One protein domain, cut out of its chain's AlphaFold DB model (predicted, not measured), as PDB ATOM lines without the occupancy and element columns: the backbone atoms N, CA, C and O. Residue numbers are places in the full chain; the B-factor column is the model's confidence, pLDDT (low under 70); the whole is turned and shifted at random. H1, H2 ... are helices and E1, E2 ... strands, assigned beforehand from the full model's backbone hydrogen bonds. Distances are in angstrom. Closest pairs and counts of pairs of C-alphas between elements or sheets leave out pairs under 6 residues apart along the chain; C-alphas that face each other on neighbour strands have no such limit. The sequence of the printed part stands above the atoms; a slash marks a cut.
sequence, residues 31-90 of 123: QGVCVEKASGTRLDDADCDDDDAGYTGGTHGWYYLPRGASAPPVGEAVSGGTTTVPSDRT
ATOM      1  N   GLN A  31     -26.921   1.327 -46.816       82.31
ATOM      2  CA  GLN A  31     -25.785   1.200 -45.906       82.31
ATOM      3  C   GLN A  31     -26.136   0.192 -44.801       82.31
ATOM      4  O   GLN A  31     -27.201   0.271 -44.192       82.31
ATOM      5  N   GLY A  32     -25.272  -0.783 -44.571       84.06
ATOM      6  CA  GLY A  32     -25.439  -1.844 -43.590       84.06
ATOM      7  C   GLY A  32     -24.792  -1.461 -42.269       84.06
ATOM      8  O   GLY A  32     -23.629  -1.072 -42.258       84.06
ATOM      9  N   VAL A  33     -25.532  -1.613 -41.179       86.50
ATOM     10  CA  VAL A  33     -25.043  -1.522 -39.799       86.50
ATOM     11  C   VAL A  33     -25.238  -2.865 -39.103       86.50
ATOM     12  O   VAL A  33     -26.187  -3.591 -39.422       86.50
ATOM     13  N   CYS A  34     -24.352  -3.213 -38.174       87.94
ATOM     14  CA  CYS A  34     -24.516  -4.428 -37.378       87.94
ATOM     15  C   CYS A  34     -25.595  -4.229 -36.311       87.94
ATOM     16  O   CYS A  34     -25.633  -3.195 -35.642       87.94
ATOM     17  N   VAL A  35     -26.500  -5.197 -36.156       88.50
ATOM     18  CA  VAL A  35     -27.555  -5.141 -35.136       88.50
ATOM     19  C   VAL A  35     -27.738  -6.482 -34.452       88.50
ATOM     20  O   VAL A  35     -27.624  -7.542 -35.071       88.50
ATOM     21  N   GLU A  36     -28.107  -6.443 -33.180       88.19
ATOM     22  CA  GLU A  36     -28.583  -7.618 -32.466       88.19
ATOM     23  C   GLU A  36     -30.003  -7.969 -32.936       88.19
ATOM     24  O   GLU A  36     -30.900  -7.126 -32.930       88.19
ATOM     25  N   LYS A  37     -30.256  -9.223 -33.320       83.06
ATOM     26  CA  LYS A  37     -31.574  -9.658 -33.821       83.06
ATOM     27  C   LYS A  37     -32.642  -9.715 -32.729       83.06
ATOM     28  O   LYS A  37     -33.823  -9.607 -33.043       83.06
ATOM     29  N   ALA A  38     -32.237  -9.926 -31.475       83.38
ATOM     30  CA  ALA A  38     -33.156 -10.060 -30.348       83.38
ATOM     31  C   ALA A  38     -33.754  -8.710 -29.927       83.38
ATOM     32  O   ALA A  38     -34.967  -8.612 -29.744       83.38
ATOM     33  N   SER A  39     -32.917  -7.679 -29.792       84.81
ATOM     34  CA  SER A  39     -33.337  -6.338 -29.364       84.81
ATOM     35  C   SER A  39     -33.487  -5.327 -30.501       84.81
ATOM     36  O   SER A  39     -34.161  -4.315 -30.325       84.81
ATOM     37  N   GLY A  40     -32.877  -5.572 -31.663       83.94
ATOM     38  CA  GLY A  40     -32.767  -4.574 -32.730       83.94
ATOM     39  C   GLY A  40     -31.798  -3.437 -32.394       83.94
ATOM     40  O   GLY A  40     -31.850  -2.382 -33.026       83.94
ATOM     41  N   THR A  41     -30.936  -3.614 -31.393       88.69
ATOM     42  CA  THR A  41     -29.935  -2.621 -30.999       88.69
ATOM     43  C   THR A  41     -28.733  -2.663 -31.932       88.69
ATOM     44  O   THR A  41     -28.246  -3.741 -32.273       88.69
ATOM     45  N   ARG A  42     -28.234  -1.491 -32.334       86.25
ATOM     46  CA  ARG A  42     -27.017  -1.366 -33.132       86.25
ATOM     47  C   ARG A  42     -25.796  -1.821 -32.328       86.25
ATOM     48  O   ARG A  42     -25.579  -1.340 -31.218       86.25
ATOM     49  N   LEU A  43     -25.007  -2.710 -32.912       85.56
ATOM     50  CA  LEU A  43     -23.720  -3.178 -32.397       85.56
ATOM     51  C   LEU A  43     -22.571  -2.530 -33.174       85.56
ATOM     52  O   LEU A  43     -22.812  -1.758 -34.108       85.56
ATOM     53  N   ASP A  44     -21.332  -2.809 -32.769       83.25
ATOM     54  CA  ASP A  44     -20.182  -2.374 -33.553       83.25
ATOM     55  C   ASP A  44     -20.179  -3.114 -34.895       83.25
ATOM     56  O   ASP A  44     -20.527  -4.292 -34.973       83.25
ATOM     57  N   ASP A  45     -19.832  -2.420 -35.979       79.94
ATOM     58  CA  ASP A  45     -19.879  -3.031 -37.308       79.94
ATOM     59  C   ASP A  45     -18.879  -4.202 -37.419       79.94
ATOM     60  O   ASP A  45     -19.145  -5.141 -38.171       79.94
ATOM     61  N   ALA A  46     -17.799  -4.197 -36.618       75.88
ATOM     62  CA  ALA A  46     -16.822  -5.284 -36.536       75.88
ATOM     63  C   ALA A  46     -17.436  -6.613 -36.062       75.88
ATOM     64  O   ALA A  46     -17.070  -7.660 -36.589       75.88
ATOM     65  N   ASP A  47     -18.426  -6.571 -35.157       78.31
ATOM     66  CA  ASP A  47     -19.103  -7.772 -34.649       78.31
ATOM     67  C   ASP A  47     -19.802  -8.559 -35.775       78.31
ATOM     68  O   ASP A  47     -19.995  -9.766 -35.662       78.31
ATOM     69  N   CYS A  48     -20.179  -7.890 -36.872       78.12
ATOM     70  CA  CYS A  48     -20.775  -8.521 -38.051       78.12
ATOM     71  C   CYS A  48     -19.799  -8.683 -39.239       78.12
ATOM     72  O   CYS A  48     -20.176  -9.322 -40.228       78.12
ATOM     73  N   ASP A  49     -18.606  -8.078 -39.186       72.56
ATOM     74  CA  ASP A  49     -17.558  -8.145 -40.224       72.56
ATOM     75  C   ASP A  49     -16.771  -9.464 -40.099       72.56
ATOM     76  O   ASP A  49     -16.563 -10.168 -41.084       72.56
ATOM     77  N   ASP A  50     -16.473  -9.888 -38.862       61.38
ATOM     78  CA  ASP A  50     -15.855 -11.194 -38.574       61.38
ATOM     79  C   ASP A  50     -16.752 -12.388 -38.986       61.38
ATOM     80  O   ASP A  50     -16.272 -13.501 -39.223       61.38
ATOM     81  N   ASP A  51     -18.058 -12.145 -39.144       56.00
ATOM     82  CA  ASP A  51     -19.076 -13.091 -39.614       56.00
ATOM     83  C   ASP A  51     -19.330 -13.004 -41.138       56.00
ATOM     84  O   ASP A  51     -20.445 -13.245 -41.621       56.00
ATOM     85  N   ASP A  52     -18.285 -12.713 -41.925       49.31
ATOM     86  CA  ASP A  52     -18.257 -12.634 -43.403       49.31
ATOM     87  C   ASP A  52     -18.940 -13.822 -44.133       49.31
ATOM     88  O   ASP A  52     -19.288 -13.762 -45.315       49.31
ATOM     89  N   ALA A  53     -19.222 -14.914 -43.426       45.00
ATOM     90  CA  ALA A  53     -19.885 -16.103 -43.934       45.00
ATOM     91  C   ALA A  53     -21.422 -16.015 -44.002       45.00
ATOM     92  O   ALA A  53     -22.078 -17.023 -43.780       45.00
ATOM     93  N   GLY A  54     -22.032 -14.869 -44.325       47.19
ATOM     94  CA  GLY A  54     -23.423 -14.810 -44.819       47.19
ATOM     95  C   GLY A  54     -24.475 -15.597 -44.015       47.19
ATOM     96  O   GLY A  54     -25.461 -16.061 -44.593       47.19
ATOM     97  N   TYR A  55     -24.271 -15.791 -42.709       43.28
ATOM     98  CA  TYR A  55     -25.014 -16.800 -41.965       43.28
ATOM     99  C   TYR A  55     -26.208 -16.169 -41.258       43.28
ATOM    100  O   TYR A  55     -26.116 -15.447 -40.265       43.28
ATOM    101  N   THR A  56     -27.384 -16.527 -41.749       51.97
ATOM    102  CA  THR A  56     -28.715 -16.261 -41.197       51.97
ATOM    103  C   THR A  56     -28.958 -16.877 -39.801       51.97
ATOM    104  O   THR A  56     -30.105 -16.940 -39.369       51.97
ATOM    105  N   GLY A  57     -27.914 -17.275 -39.055       52.97
ATOM    106  CA  GLY A  57     -28.005 -18.051 -37.806       52.97
ATOM    107  C   GLY A  57     -27.384 -17.441 -36.536       52.97
ATOM    108  O   GLY A  57     -27.607 -18.000 -35.468       52.97
ATOM    109  N   GLY A  58     -26.646 -16.324 -36.609       66.50
ATOM    110  CA  GLY A  58     -26.072 -15.652 -35.424       66.50
ATOM    111  C   GLY A  58     -27.082 -14.817 -34.618       66.50
ATOM    112  O   GLY A  58     -28.163 -14.498 -35.126       66.50
ATOM    113  N   THR A  59     -26.733 -14.438 -33.381       75.88
ATOM    114  CA  THR A  59     -27.511 -13.522 -32.509       75.88
ATOM    115  C   THR A  59     -27.571 -12.092 -33.043       75.88
ATOM    116  O   THR A  59     -28.490 -11.345 -32.713       75.88
ATOM    117  N   HIS A  60     -26.638 -11.738 -33.918       82.19
ATOM    118  CA  HIS A  60     -26.546 -10.465 -34.616       82.19
ATOM    119  C   HIS A  60     -26.567 -10.664 -36.134       82.19
ATOM    120  O   HIS A  60     -26.549 -11.788 -36.649       82.19
ATOM    121  N   GLY A  61     -26.723  -9.571 -36.869       84.94
ATOM    122  CA  GLY A  61     -26.698  -9.578 -38.322       84.94
ATOM    123  C   GLY A  61     -26.781  -8.185 -38.926       84.94
ATOM    124  O   GLY A  61     -26.999  -7.189 -38.242       84.94
ATOM    125  N   TRP A  62     -26.620  -8.136 -40.243       85.12
ATOM    126  CA  TRP A  62     -26.641  -6.890 -40.997       85.12
ATOM    127  C   TRP A  62     -28.057  -6.317 -41.134       85.12
ATOM    128  O   TRP A  62     -28.983  -7.007 -41.570       85.12
ATOM    129  N   TYR A  63     -28.200  -5.029 -40.823       86.25
ATOM    130  CA  TYR A  63     -29.402  -4.233 -41.047       86.25
ATOM    131  C   TYR A  63     -29.100  -3.076 -41.989       86.25
ATOM    132  O   TYR A  63     -28.186  -2.289 -41.765       86.25
ATOM    133  N   TYR A  64     -29.874  -2.962 -43.057       87.06
ATOM    134  CA  TYR A  64     -29.609  -2.065 -44.167       87.06
ATOM    135  C   TYR A  64     -30.538  -0.858 -44.113       87.06
ATOM    136  O   TYR A  64     -31.745  -0.957 -44.335       87.06
ATOM    137  N   LEU A  65     -29.962   0.302 -43.835       85.12
ATOM    138  CA  LEU A  65     -30.639   1.590 -43.853       85.12
ATOM    139  C   LEU A  65     -30.553   2.194 -45.262       85.12
ATOM    140  O   LEU A  65     -29.525   2.040 -45.928       85.12
ATOM    141  N   PRO A  66     -31.599   2.880 -45.747       81.75
ATOM    142  CA  PRO A  66     -31.519   3.578 -47.023       81.75
ATOM    143  C   PRO A  66     -30.477   4.694 -46.937       81.75
ATOM    144  O   PRO A  66     -30.317   5.343 -45.900       81.75
ATOM    145  N   ARG A  67     -29.763   4.949 -48.034       74.44
ATOM    146  CA  ARG A  67     -28.802   6.056 -48.072       74.44
ATOM    147  C   ARG A  67     -29.450   7.386 -47.705       74.44
ATOM    148  O   ARG A  67     -30.530   7.721 -48.185       74.44
ATOM    149  N   GLY A  68     -28.732   8.169 -46.906       70.56
ATOM    150  CA  GLY A  68     -29.212   9.455 -46.399       70.56
ATOM    151  C   GLY A  68     -30.047   9.340 -45.124       70.56
ATOM    152  O   GLY A  68     -30.324  10.367 -44.510       70.56
ATOM    153  N   ALA A  69     -30.394   8.126 -44.679       71.06
ATOM    154  CA  ALA A  69     -30.851   7.922 -43.312       71.06
ATOM    155  C   ALA A  69     -29.669   8.063 -42.345       71.06
ATOM    156  O   ALA A  69     -28.591   7.502 -42.571       71.06
ATOM    157  N   SER A  70     -29.877   8.803 -41.257       70.62
ATOM    158  CA  SER A  70     -28.948   8.800 -40.131       70.62
ATOM    159  C   SER A  70     -29.013   7.437 -39.462       70.62
ATOM    160  O   SER A  70     -30.089   6.993 -39.059       70.62
ATOM    161  N   ALA A  71     -27.873   6.767 -39.354       77.69
ATOM    162  CA  ALA A  71     -27.804   5.585 -38.522       77.69
ATOM    163  C   ALA A  71     -27.783   6.026 -37.052       77.69
ATOM    164  O   ALA A  71     -27.096   6.996 -36.731       77.69
ATOM    165  N   PRO A  72     -28.509   5.351 -36.153       81.06
ATOM    166  CA  PRO A  72     -28.384   5.616 -34.725       81.06
ATOM    167  C   PRO A  72     -26.993   5.192 -34.231       81.06
ATOM    168  O   PRO A  72     -26.330   4.393 -34.901       81.06
ATOM    169  N   PRO A  73     -26.511   5.718 -33.099       81.00
ATOM    170  CA  PRO A  73     -25.243   5.297 -32.517       81.00
ATOM    171  C   PRO A  73     -25.286   3.836 -32.044       81.00
ATOM    172  O   PRO A  73     -26.351   3.233 -31.892       81.00
ATOM    173  N   VAL A  74     -24.110   3.256 -31.812       83.94
ATOM    174  CA  VAL A  74     -23.992   1.925 -31.194       83.94
ATOM    175  C   VAL A  74     -24.659   1.940 -29.815       83.94
ATOM    176  O   VAL A  74     -24.470   2.875 -29.037       83.94
ATOM    177  N   GLY A  75     -25.447   0.909 -29.516       84.69
ATOM    178  CA  GLY A  75     -26.241   0.804 -28.291       84.69
ATOM    179  C   GLY A  75     -27.663   1.366 -28.397       84.69
ATOM    180  O   GLY A  75     -28.451   1.161 -27.476       84.69
ATOM    181  N   GLU A  76     -28.030   2.010 -29.508       84.75
ATOM    182  CA  GLU A  76     -29.401   2.461 -29.769       84.75
ATOM    183  C   GLU A  76     -30.155   1.547 -30.745       84.75
ATOM    184  O   GLU A  76     -29.567   0.866 -31.587       84.75
ATOM    185  N   ALA A  77     -31.485   1.534 -30.637       85.94
ATOM    186  CA  ALA A  77     -32.345   0.736 -31.504       85.94
ATOM    187  C   ALA A  77     -32.364   1.284 -32.939       85.94
ATOM    188  O   ALA A  77     -32.590   2.475 -33.166       85.94
ATOM    189  N   VAL A  78     -32.188   0.400 -33.922       83.94
ATOM    190  CA  VAL A  78     -32.323   0.758 -35.338       83.94
ATOM    191  C   VAL A  78     -33.782   0.764 -35.782       83.94
ATOM    192  O   VAL A  78     -34.602  -0.037 -35.338       83.94
ATOM    193  N   SER A  79     -34.121   1.664 -36.703       83.12
ATOM    194  CA  SER A  79     -35.445   1.696 -37.322       83.12
ATOM    195  C   SER A  79     -35.387   2.262 -38.741       83.12
ATOM    196  O   SER A  79     -34.431   2.940 -39.115       83.12
ATOM    197  N   GLY A  80     -36.409   1.962 -39.550       80.44
ATOM    198  CA  GLY A  80     -36.560   2.526 -40.897       80.44
ATOM    199  C   GLY A  80     -35.697   1.886 -41.994       80.44
ATOM    200  O   GLY A  80     -35.617   2.436 -43.090       80.44
ATOM    201  N   GLY A  81     -35.065   0.741 -41.723       83.88
ATOM    202  CA  GLY A  81     -34.300  -0.048 -42.693       83.88
ATOM    203  C   GLY A  81     -34.908  -1.424 -42.976       83.88
ATOM    204  O   GLY A  81     -36.060  -1.711 -42.650       83.88
ATOM    205  N   THR A  82     -34.106  -2.294 -43.586       82.94
ATOM    206  CA  THR A  82     -34.461  -3.671 -43.945       82.94
ATOM    207  C   THR A  82     -33.346  -4.638 -43.559       82.94
ATOM    208  O   THR A  82     -32.171  -4.317 -43.673       82.94
ATOM    209  N   THR A  83     -33.680  -5.857 -43.143       82.00
ATOM    210  CA  THR A  83     -32.688  -6.928 -42.920       82.00
ATOM    211  C   THR A  83     -32.230  -7.588 -44.221       82.00
ATOM    212  O   THR A  83     -31.209  -8.268 -44.248       82.00
ATOM    213  N   THR A  84     -32.980  -7.393 -45.309       80.56
ATOM    214  CA  THR A  84     -32.711  -8.007 -46.611       80.56
ATOM    215  C   THR A  84     -32.800  -6.954 -47.699       80.56
ATOM    216  O   THR A  84     -33.830  -6.294 -47.858       80.56
ATOM    217  N   VAL A  85     -31.723  -6.801 -48.462       78.69
ATOM    218  CA  VAL A  85     -31.676  -5.881 -49.601       78.69
ATOM    219  C   VAL A  85     -32.216  -6.615 -50.831       78.69
ATOM    220  O   VAL A  85     -31.773  -7.734 -51.101       78.69
ATOM    221  N   PRO A  86     -33.177  -6.031 -51.566       77.06
ATOM    222  CA  PRO A  86     -33.657  -6.586 -52.827       77.06
ATOM    223  C   PRO A  86     -32.524  -6.796 -53.840       77.06
ATOM    224  O   PRO A  86     -31.605  -5.983 -53.914       77.06
ATOM    225  N   SER A  87     -32.603  -7.847 -54.660       74.06
ATOM    226  CA  SER A  87     -31.551  -8.194 -55.632       74.06
ATOM    227  C   SER A  87     -31.315  -7.134 -56.720       74.06
ATOM    228  O   SER A  87     -30.296  -7.181 -57.404       74.06
ATOM    229  N   ASP A  88     -32.248  -6.194 -56.903       77.69
ATOM    230  CA  ASP A  88     -32.162  -5.050 -57.819       77.69
ATOM    231  C   ASP A  88     -31.548  -3.792 -57.175       77.69
ATOM    232  O   ASP A  88     -31.530  -2.723 -57.791       77.69
ATOM    233  N   ARG A  89     -31.073  -3.885 -55.928       78.31
ATOM    234  CA  ARG A  89     -30.480  -2.782 -55.166       78.31
ATOM    235  C   ARG A  89     -29.087  -3.134 -54.677       78.31
ATOM    236  O   ARG A  89     -28.734  -4.294 -54.487       78.31
ATOM    237  N   THR A  90     -28.292  -2.096 -54.461       78.19
ATOM    238  CA  THR A  90     -26.917  -2.233 -53.982       78.19
ATOM    239  C   THR A  90     -26.805  -1.811 -52.524       78.19
ATOM    240  O   THR A  90     -27.473  -0.879 -52.079       78.19
TER     241      THR A  90
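Overview. This is residues 31 to 90 of the 123 residues of an uncharacterized protein of Cellulomonas sp. SLBN-39 (UniProt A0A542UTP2). The model has little regular structure: a two-strand antiparallel ribbon, E1 and E2, with the short helix H1 beside one end, two short links between these elements and a long stretch with no named element, residues 67 to 90, after them. After E2, residues 67 to 90 have no named element and fold back near Gly 75. The printed part has 60 residues, 18 of them in E1, H1 and E2, in that order, of mixed class. It is compact, with a radius of gyration of the C-alphas of 10.9 A, and rounded, spanning 26 by 24 by 18 A.

Arrangement. E1, residues 31 to 36, and E2, residues 60 to 66, are antiparallel neighbours at 145 degrees; N 31 and O 65 are within hydrogen-bond range at 2.8 A, as are N 61 and O 35 at 2.9 A. The closest C-alphas of E1 and H1, residues 45 to 49, are those of Cys 34 and Asp 45, 4.8 A apart. Those of H1 and E2 are Cys 48 and Gly 61, 6.0 A. In H1 every O i to N i+4 pair is within hydrogen-bond range.

Along the chain. E1 begins at C-alpha 31 (-25.785, 1.200, -45.906) and measures 16.3 A; H1 measures 6.3 A. E2 measures 19.4 A, ending at C-alpha 66 (-31.519, 3.578, -47.023).

Size, cuts and confidence. The C-alphas farthest apart, Gly 75 and Asp 88, are 30.7 A apart. The printed part has no cut, and both links are short. Residues 50 to 58 are under 70 in pLDDT.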